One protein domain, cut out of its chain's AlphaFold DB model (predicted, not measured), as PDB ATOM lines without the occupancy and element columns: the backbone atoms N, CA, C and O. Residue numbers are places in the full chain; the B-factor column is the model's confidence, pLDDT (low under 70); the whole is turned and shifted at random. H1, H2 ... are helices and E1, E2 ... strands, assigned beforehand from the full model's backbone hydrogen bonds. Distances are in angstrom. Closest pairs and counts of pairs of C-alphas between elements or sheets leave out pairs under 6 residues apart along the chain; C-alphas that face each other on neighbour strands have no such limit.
ATOM      1  N   SER A  35      44.094  52.640  21.909       83.94
ATOM      2  CA  SER A  35      42.821  53.298  21.584       83.94
ATOM      3  C   SER A  35      41.762  52.302  21.103       83.94
ATOM      4  O   SER A  35      40.622  52.346  21.562       83.94
ATOM      5  N   LEU A  36      42.148  51.354  20.245       80.81
ATOM      6  CA  LEU A  36      41.252  50.303  19.780       80.81
ATOM      7  C   LEU A  36      40.871  49.354  20.925       80.81
ATOM      8  O   LEU A  36      39.701  48.991  21.027       80.81
ATOM      9  N   LEU A  37      41.803  49.020  21.829       84.81
ATOM     10  CA  LEU A  37      41.541  48.120  22.961       84.81
ATOM     11  C   LEU A  37      40.476  48.716  23.870       84.81
ATOM     12  O   LEU A  37      39.477  48.064  24.159       84.81
ATOM     13  N   TYR A  38      40.654  49.975  24.270       88.19
ATOM     14  CA  TYR A  38      39.724  50.650  25.171       88.19
ATOM     15  C   TYR A  38      38.363  50.951  24.540       88.19
ATOM     16  O   TYR A  38      37.408  51.182  25.280       88.19
ATOM     17  N   SER A  39      38.245  50.873  23.212       88.12
ATOM     18  CA  SER A  39      36.957  50.981  22.527       88.12
ATOM     19  C   SER A  39      36.111  49.699  22.602       88.12
ATOM     20  O   SER A  39      34.894  49.789  22.486       88.12
ATOM     21  N   LEU A  40      36.713  48.516  22.807       87.56
ATOM     22  CA  LEU A  40      36.015  47.217  22.800       87.56
ATOM     23  C   LEU A  40      35.117  47.016  24.040       87.56
ATOM     24  O   LEU A  40      35.323  47.668  25.059       87.56
ATOM     25  N   PRO A  41      34.161  46.069  24.044       90.38
ATOM     26  CA  PRO A  41      33.390  45.749  25.248       90.38
ATOM     27  C   PRO A  41      34.291  45.234  26.382       90.38
ATOM     28  O   PRO A  41      35.208  44.450  26.138       90.38
ATOM     29  N   LYS A  42      34.009  45.603  27.641       86.31
ATOM     30  CA  LYS A  42      34.869  45.294  28.809       86.31
ATOM     31  C   LYS A  42      35.233  43.811  28.960       86.31
ATOM     32  O   LYS A  42      36.370  43.486  29.287       86.31
ATOM     33  N   HIS A  43      34.300  42.907  28.666       86.00
ATOM     34  CA  HIS A  43      34.552  41.464  28.722       86.00
ATOM     35  C   HIS A  43      35.495  40.965  27.610       86.00
ATOM     36  O   HIS A  43      36.182  39.962  27.792       86.00
ATOM     37  N   VAL A  44      35.546  41.654  26.466       85.62
ATOM     38  CA  VAL A  44      36.489  41.383  25.370       85.62
ATOM     39  C   VAL A  44      37.857  41.974  25.696       85.62
ATOM     40  O   VAL A  44      38.856  41.282  25.528       85.62
ATOM     41  N   GLN A  45      37.896  43.204  26.228       85.50
ATOM     42  CA  GLN A  45      39.129  43.837  26.717       85.50
ATOM     43  C   GLN A  45      39.861  42.900  27.676       85.50
ATOM     44  O   GLN A  45      41.017  42.566  27.435       85.50
ATOM     45  N   LYS A  46      39.143  42.397  28.689       81.25
ATOM     46  CA  LYS A  46      39.683  41.471  29.683       81.25
ATOM     47  C   LYS A  46      40.229  40.191  29.048       81.25
ATOM     48  O   LYS A  46      41.344  39.804  29.339       81.25
ATOM     49  N   LYS A  47      39.512  39.573  28.103       83.62
ATOM     50  CA  LYS A  47      39.989  38.362  27.405       83.62
ATOM     51  C   LYS A  47      41.260  38.583  26.578       83.62
ATOM     52  O   LYS A  47      42.051  37.654  26.440       83.62
ATOM     53  N   ILE A  48      41.440  39.771  26.007       82.50
ATOM     54  CA  ILE A  48      42.649  40.124  25.252       82.50
ATOM     55  C   ILE A  48      43.799  40.444  26.216       82.50
ATOM     56  O   ILE A  48      44.916  39.981  26.007       82.50
ATOM     57  N   GLN A  49      43.519  41.184  27.292       81.62
ATOM     58  CA  GLN A  49      44.486  41.540  28.338       81.62
ATOM     59  C   GLN A  49      44.982  40.315  29.117       81.62
ATOM     60  O   GLN A  49      46.181  40.176  29.327       81.62
ATOM     61  N   ASP A  50      44.082  39.384  29.444       79.94
ATOM     62  CA  ASP A  50      44.382  38.090  30.073       79.94
ATOM     63  C   ASP A  50      45.050  37.108  29.085       79.94
ATOM     64  O   ASP A  50      45.271  35.942  29.405       79.94
ATOM     65  N   ASN A  51      45.353  37.561  27.860       77.75
ATOM     66  CA  ASN A  51      46.007  36.796  26.800       77.75
ATOM     67  C   ASN A  51      45.253  35.514  26.384       77.75
ATOM     68  O   ASN A  51      45.835  34.606  25.792       77.75
ATOM     69  N   LEU A  52      43.946  35.439  26.660       81.00
ATOM     70  CA  LEU A  52      43.082  34.313  26.289       81.00
ATOM     71  C   LEU A  52      42.718  34.354  24.800       81.00
ATOM     72  O   LEU A  52      42.580  33.317  24.150       81.00
ATOM     73  N   PHE A  53      42.560  35.561  24.253       85.50
ATOM     74  CA  PHE A  53      42.254  35.803  22.846       85.50
ATOM     75  C   PHE A  53      43.294  36.732  22.229       85.50
ATOM     76  O   PHE A  53      43.658  37.752  22.810       85.50
ATOM     77  N   GLY A  54      43.749  36.394  21.026       86.19
ATOM     78  CA  GLY A  54      44.545  37.277  20.185       86.19
ATOM     79  C   GLY A  54      43.729  37.811  19.015       86.19
ATOM     80  O   GLY A  54      42.702  37.245  18.638       86.19
ATOM     81  N   VAL A  55      44.199  38.909  18.435       90.94
ATOM     82  CA  VAL A  55      43.586  39.522  17.258       90.94
ATOM     83  C   VAL A  55      44.219  38.928  16.021       90.94
ATOM     84  O   VAL A  55      45.418  39.092  15.843       90.94
ATOM     85  N   LEU A  56      43.444  38.257  15.175       86.25
ATOM     86  CA  LEU A  56      43.981  37.669  13.950       86.25
ATOM     87  C   LEU A  56      44.541  38.745  13.018       86.25
ATOM     88  O   LEU A  56      43.969  39.837  12.891       86.25
ATOM     89  N   ASP A  57      45.641  38.410  12.349       81.19
ATOM     90  CA  ASP A  57      46.155  39.202  11.238       81.19
ATOM     91  C   ASP A  57      45.104  39.307  10.120       81.19
ATOM     92  O   ASP A  57      44.427  38.327   9.794       81.19
ATOM     93  N   ALA A  58      44.982  40.498   9.523       78.25
ATOM     94  CA  ALA A  58      44.046  40.800   8.444       78.25
ATOM     95  C   ALA A  58      44.159  39.817   7.264       78.25
ATOM     96  O   ALA A  58      43.135  39.455   6.681       78.25
ATOM     97  N   HIS A  59      45.375  39.359   6.950       77.94
ATOM     98  CA  HIS A  59      45.655  38.454   5.835       77.94
ATOM     99  C   HIS A  59      45.222  37.007   6.101       77.94
ATOM    100  O   HIS A  59      44.979  36.256   5.158       77.94
ATOM    101  N   GLN A  60      45.071  36.619   7.370       80.94
ATOM    102  CA  GLN A  60      44.671  35.264   7.756       80.94
ATOM    103  C   GLN A  60      43.195  35.145   8.135       80.94
ATOM    104  O   GLN A  60      42.674  34.036   8.199       80.94
ATOM    105  N   VAL A  61      42.477  36.253   8.350       82.56
ATOM    106  CA  VAL A  61      41.089  36.209   8.846       82.56
ATOM    107  C   VAL A  61      40.159  35.361   7.968       82.56
ATOM    108  O   VAL A  61      39.294  34.660   8.490       82.56
ATOM    109  N   SER A  62      40.327  35.401   6.643       79.00
ATOM    110  CA  SER A  62      39.525  34.608   5.699       79.00
ATOM    111  C   SER A  62      39.736  33.099   5.842       79.00
ATOM    112  O   SER A  62      38.815  32.337   5.556       79.00
ATOM    113  N   GLN A  63      40.905  32.671   6.321       80.00
ATOM    114  CA  GLN A  63      41.257  31.264   6.532       80.00
ATOM    115  C   GLN A  63      40.552  30.679   7.766       80.00
ATOM    116  O   GLN A  63      40.346  29.474   7.843       80.00
ATOM    117  N   PHE A  64      40.124  31.532   8.704       79.56
ATOM    118  CA  PHE A  64      39.402  31.149   9.924       79.56
ATOM    119  C   PHE A  64      37.896  31.442   9.851       79.56
ATOM    120  O   PHE A  64      37.214  31.424  10.875       79.56
ATOM    121  N   ARG A  65      37.358  31.721   8.654       77.50
ATOM    122  CA  ARG A  65      35.943  32.093   8.459       77.50
ATOM    123  C   ARG A  65      34.955  31.028   8.954       77.50
ATOM    124  O   ARG A  65      33.889  31.388   9.445       77.50
ATOM    125  N   ASP A  66      35.345  29.757   8.851       71.38
ATOM    126  CA  ASP A  66      34.526  28.588   9.188       71.38
ATOM    127  C   ASP A  66      34.916  27.973  10.555       71.38
ATOM    128  O   ASP A  66      34.249  27.061  11.048       71.38
ATOM    129  N   ASP A  67      35.965  28.487  11.219       77.56
ATOM    130  CA  ASP A  67      36.374  28.006  12.542       77.56
ATOM    131  C   ASP A  67      35.465  28.595  13.630       77.56
ATOM    132  O   ASP A  67      35.469  29.798  13.903       77.56
ATOM    133  N   LYS A  68      34.719  27.719  14.315       77.25
ATOM    134  CA  LYS A  68      33.775  28.076  15.391       77.25
ATOM    135  C   LYS A  68      34.426  28.801  16.575       77.25
ATOM    136  O   LYS A  68      33.725  29.425  17.371       77.25
ATOM    137  N   ARG A  69      35.749  28.710  16.725       83.81
ATOM    138  CA  ARG A  69      36.514  29.412  17.765       83.81
ATOM    139  C   ARG A  69      36.762  30.880  17.424       83.81
ATOM    140  O   ARG A  69      37.020  31.670  18.334       83.81
ATOM    141  N   CYS A  70      36.680  31.246  16.147       84.88
ATOM    142  CA  CYS A  70      36.886  32.607  15.688       84.88
ATOM    143  C   CYS A  70      35.664  33.485  15.996       84.88
ATOM    144  O   CYS A  70      34.515  33.092  15.793       84.88
ATOM    145  N   GLN A  71      35.905  34.698  16.487       90.81
ATOM    146  CA  GLN A  71      34.864  35.682  16.769       90.81
ATOM    147  C   GLN A  71      35.084  36.935  15.933       90.81
ATOM    148  O   GLN A  71      36.119  37.587  16.046       90.81
ATOM    149  N   PHE A  72      34.080  37.319  15.150       89.50
ATOM    150  CA  PHE A  72      34.135  38.506  14.303       89.50
ATOM    151  C   PHE A  72      33.328  39.642  14.918       89.50
ATOM    152  O   PHE A  72      32.168  39.467  15.288       89.50
ATOM    153  N   TRP A  73      33.944  40.812  15.016       91.69
ATOM    154  CA  TRP A  73      33.368  41.995  15.633       91.69
ATOM    155  C   TRP A  73      33.502  43.190  14.693       91.69
ATOM    156  O   TRP A  73      34.543  43.384  14.062       91.69
ATOM    157  N   ILE A  74      32.453  44.005  14.614       89.81
ATOM    158  CA  ILE A  74      32.432  45.240  13.822       89.81
ATOM    159  C   ILE A  74      31.994  46.416  14.689       89.81
ATOM    160  O   ILE A  74      31.233  46.234  15.641       89.81
ATOM    161  N   ASN A  75      32.452  47.615  14.336       87.38
ATOM    162  CA  ASN A  75      32.047  48.862  14.969       87.38
ATOM    163  C   ASN A  75      31.331  49.747  13.944       87.38
ATOM    164  O   ASN A  75      31.964  50.294  13.044       87.38
ATOM    165  N   GLN A  76      30.008  49.842  14.064       79.69
ATOM    166  CA  GLN A  76      29.171  50.707  13.219       79.69
ATOM    167  C   GLN A  76      28.290  51.660  14.029       79.69
ATOM    168  O   GLN A  76      27.832  52.631  13.458       79.69
ATOM    169  N   ASN A  77      28.062  51.366  15.316       81.00
ATOM    170  CA  ASN A  77      27.390  52.190  16.333       81.00
ATOM    171  C   ASN A  77      27.661  51.547  17.711       81.00
ATOM    172  O   ASN A  77      26.749  51.258  18.483       81.00
ATOM    173  N   GLY A  78      28.925  51.187  17.957       83.75
ATOM    174  CA  GLY A  78      29.332  50.289  19.036       83.75
ATOM    175  C   GLY A  78      29.730  48.901  18.530       83.75
ATOM    176  O   GLY A  78      29.367  48.474  17.428       83.75
ATOM    177  N   TRP A  79      30.521  48.206  19.346       88.31
ATOM    178  CA  TRP A  79      31.078  46.901  19.011       88.31
ATOM    179  C   TRP A  79      30.057  45.785  19.185       88.31
ATOM    180  O   TRP A  79      29.597  45.517  20.296       88.31
ATOM    181  N   LYS A  80      29.771  45.079  18.092       90.88
ATOM    182  CA  LYS A  80      28.873  43.919  18.075       90.88
ATOM    183  C   LYS A  80      29.520  42.721  17.393       90.88
ATOM    184  O   LYS A  80      30.283  42.884  16.437       90.88
ATOM    185  N   ARG A  81      29.192  41.520  17.876       90.69
ATOM    186  CA  ARG A  81      29.615  40.256  17.262       90.69
ATOM    187  C   ARG A  81      28.720  39.943  16.065       90.69
ATOM    188  O   ARG A  81      27.502  40.038  16.174       90.69
ATOM    189  N   VAL A  82      29.317  39.554  14.946       83.94
ATOM    190  CA  VAL A  82      28.622  39.285  13.676       83.94
ATOM    191  C   VAL A  82      29.169  38.020  13.003       83.94
ATOM    192  O   VAL A  82      30.259  37.569  13.356       83.94
ATOM    193  N   PRO A  83      28.448  37.414  12.044       82.12
ATOM    194  CA  PRO A  83      29.012  36.374  11.184       82.12
ATOM    195  C   PRO A  83      30.044  36.947  10.196       82.12
ATOM    196  O   PRO A  83      30.027  38.138   9.869       82.12
ATOM    197  N   TYR A  84      30.913  36.080   9.660       82.44
ATOM    198  CA  TYR A  84      31.965  36.477   8.713       82.44
ATOM    199  C   TYR A  84      31.422  37.202   7.463       82.44
ATOM    200  O   TYR A  84      32.033  38.151   6.968       82.44
ATOM    201  N   SER A  85      30.234  36.814   6.986       77.25
ATOM    202  CA  SER A  85      29.569  37.422   5.823       77.25
ATOM    203  C   SER A  85      29.290  38.918   5.986       77.25
ATOM    204  O   SER A  85      29.372  39.657   5.008       77.25
ATOM    205  N   GLN A  86      29.009  39.374   7.210       80.12
ATOM    206  CA  GLN A  86      28.824  40.791   7.538       80.12
ATOM    207  C   GLN A  86      30.160  41.468   7.866       80.12
ATOM    208  O   GLN A  86      30.392  42.610   7.488       80.12
ATOM    209  N   PHE A  87      31.074  40.747   8.520       87.88
ATOM    210  CA  PHE A  87      32.413  41.231   8.867       87.88
ATOM    211  C   PHE A  87      33.251  41.642   7.647       87.88
ATOM    212  O   PHE A  87      33.977  42.639   7.695       87.88
ATOM    213  N   ARG A  88      33.164  40.897   6.535       81.19
ATOM    214  CA  ARG A  88      34.013  41.127   5.352       81.19
ATOM    215  C   ARG A  88      33.762  42.467   4.642       81.19
ATOM    216  O   ARG A  88      34.645  42.927   3.924       81.19
ATOM    217  N   HIS A  89      32.627  43.110   4.907       73.88
ATOM    218  CA  HIS A  89      32.168  44.321   4.213       73.88
ATOM    219  C   HIS A  89      32.309  45.613   5.034       73.88
ATOM    220  O   HIS A  89      31.843  46.664   4.609       73.88
ATOM    221  N   VAL A  90      32.928  45.554   6.218       78.25
ATOM    222  CA  VAL A  90      33.040  46.701   7.139       78.25
ATOM    223  C   VAL A  90      34.503  47.057   7.386       78.25
ATOM    224  O   VAL A  90      35.308  46.181   7.677       78.25
ATOM    225  N   TYR A  91      34.850  48.345   7.317       75.06
ATOM    226  CA  TYR A  91      36.226  48.809   7.540       75.06
ATOM    227  C   TYR A  91      36.656  48.722   9.010       75.06
ATOM    228  O   TYR A  91      37.722  48.189   9.318       75.06
ATOM    229  N   SER A  92      35.818  49.191   9.941       84.56
ATOM    230  CA  SER A  92      36.122  49.130  11.373       84.56
ATOM    231  C   SER A  92      35.744  47.766  11.953       84.56
ATOM    232  O   SER A  92      34.615  47.554  12.410       84.56
ATOM    233  N   ARG A  93      36.692  46.826  11.914       88.56
ATOM    234  CA  ARG A  93      36.464  45.419  12.261       88.56
ATOM    235  C   ARG A  93      37.648  44.759  12.967       88.56
ATOM    236  O   ARG A  93      38.806  45.132  12.770       88.56
ATOM    237  N   ILE A  94      37.355  43.724  13.746       90.75
ATOM    238  CA  ILE A  94      38.348  42.901  14.435       90.75
ATOM    239  C   ILE A  94      37.921  41.429  14.488       90.75
ATOM    240  O   ILE A  94      36.763  41.118  14.763       90.75
ATOM    241  N   ALA A  95      38.854  40.522  14.201       90.44
ATOM    242  CA  ALA A  95      38.658  39.086  14.356       90.44
ATOM    243  C   ALA A  95      39.503  38.591  15.528       90.44
ATOM    244  O   ALA A  95      40.692  38.894  15.606       90.44
ATOM    245  N   LEU A  96      38.881  37.867  16.449       90.69
ATOM    246  CA  LEU A  96      39.512  37.341  17.651       90.69
ATOM    247  C   LEU A  96      39.567  35.826  17.580       90.69
ATOM    248  O   LEU A  96      38.584  35.185  17.214       90.69
ATOM    249  N   TYR A  97      40.687  35.261  18.003       88.62
ATOM    250  CA  TYR A  97      40.890  33.823  18.008       88.62
ATOM    251  C   TYR A  97      41.597  33.388  19.297       88.62
ATOM    252  O   TYR A  97      42.482  34.105  19.779       88.62
ATOM    253  N   PRO A  98      41.192  32.263  19.912       86.56
ATOM    254  CA  PRO A  98      41.754  31.837  21.185       86.56
ATOM    255  C   PRO A  98      43.210  31.396  21.036       86.56
ATOM    256  O   PRO A  98      43.564  30.643  20.127       86.56
ATOM    257  N   LYS A  99      44.046  31.815  21.985       78.00
ATOM    258  CA  LYS A  99      45.413  31.315  22.134       78.00
ATOM    259  C   LYS A  99      45.341  30.032  22.971       78.00
ATOM    260  O   LYS A  99      45.069  30.084  24.165       78.00
TER     261      LYS A  99
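AT A GLANCE: This is residues 35 to 99 of the 382 residues of an uncharacterized protein of Pseudoalteromonas sp. S4492 (UniProt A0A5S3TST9). A strongly twisted four-stranded sheet makes the middle, with E4 and E2 nearest the centre; H2 stands up from one face and the short H4 covers part of the opposite face. H1 sits off the sheet, close to H2, and H3 only grazes the sheet. The printed part has 65 residues, with four named helices and four named strands in the order H1 H2 E1 H3 E2 E3 H4 E4 along the chain, and its class is mixed, helices and strands; the sheet order is E1 E4 E2 E3, all antiparallel. The whole is compact, radius of gyration of the C-alphas 11.1 A, and rounded, spanning 28 by 25 by 18 A.

IN THESE COORDINATES: E4, residues 93 to 98, is 17.1 A long and ends at C-alpha 98 (41.754, 31.837, 21.185). E2 is residues 71 to 75, 13.6 A; E1 53 to 56; E3 79 to 82. H2, residues 42 to 49, is 10.3 A. H1, residues 35 to 39, begins at C-alpha 35 (42.821, 53.298, 21.584); H3 is 61 to 64 and H4 84 to 87.

HOW THE PARTS SIT: E4 pairs with E2 over residues 93 to 96, N 73 to O 94 being 2.8 A, and with E1 over 96 to 98, N 97 to O 54 being 2.9 A. E2 and E3 form a hairpin, N 82 to O 72 being 2.9 A. E1, H3, E2 and E3, H4, E4 are split strand-helix-strand units, each with another strand between its two, with right-handed crossovers. H4 lies over E2, height 8.4 A; the closest C-alphas, of Phe 72 and Phe 87, are 6.3 A apart. H1 and H2 are close but not clearly touching, closest C-alphas Leu 37 and Gln 45 at 6.2 A. Every O i to N i+4 pair is within hydrogen-bond range in H1 and H2; H3 and H4 are too short for one.

THE WHOLE: The C-alphas of Asp 50 and His 89, the two farthest apart, are 29.3 A apart. The printed part has no cut and no long link; no printed residue is under 70 in pLDDT.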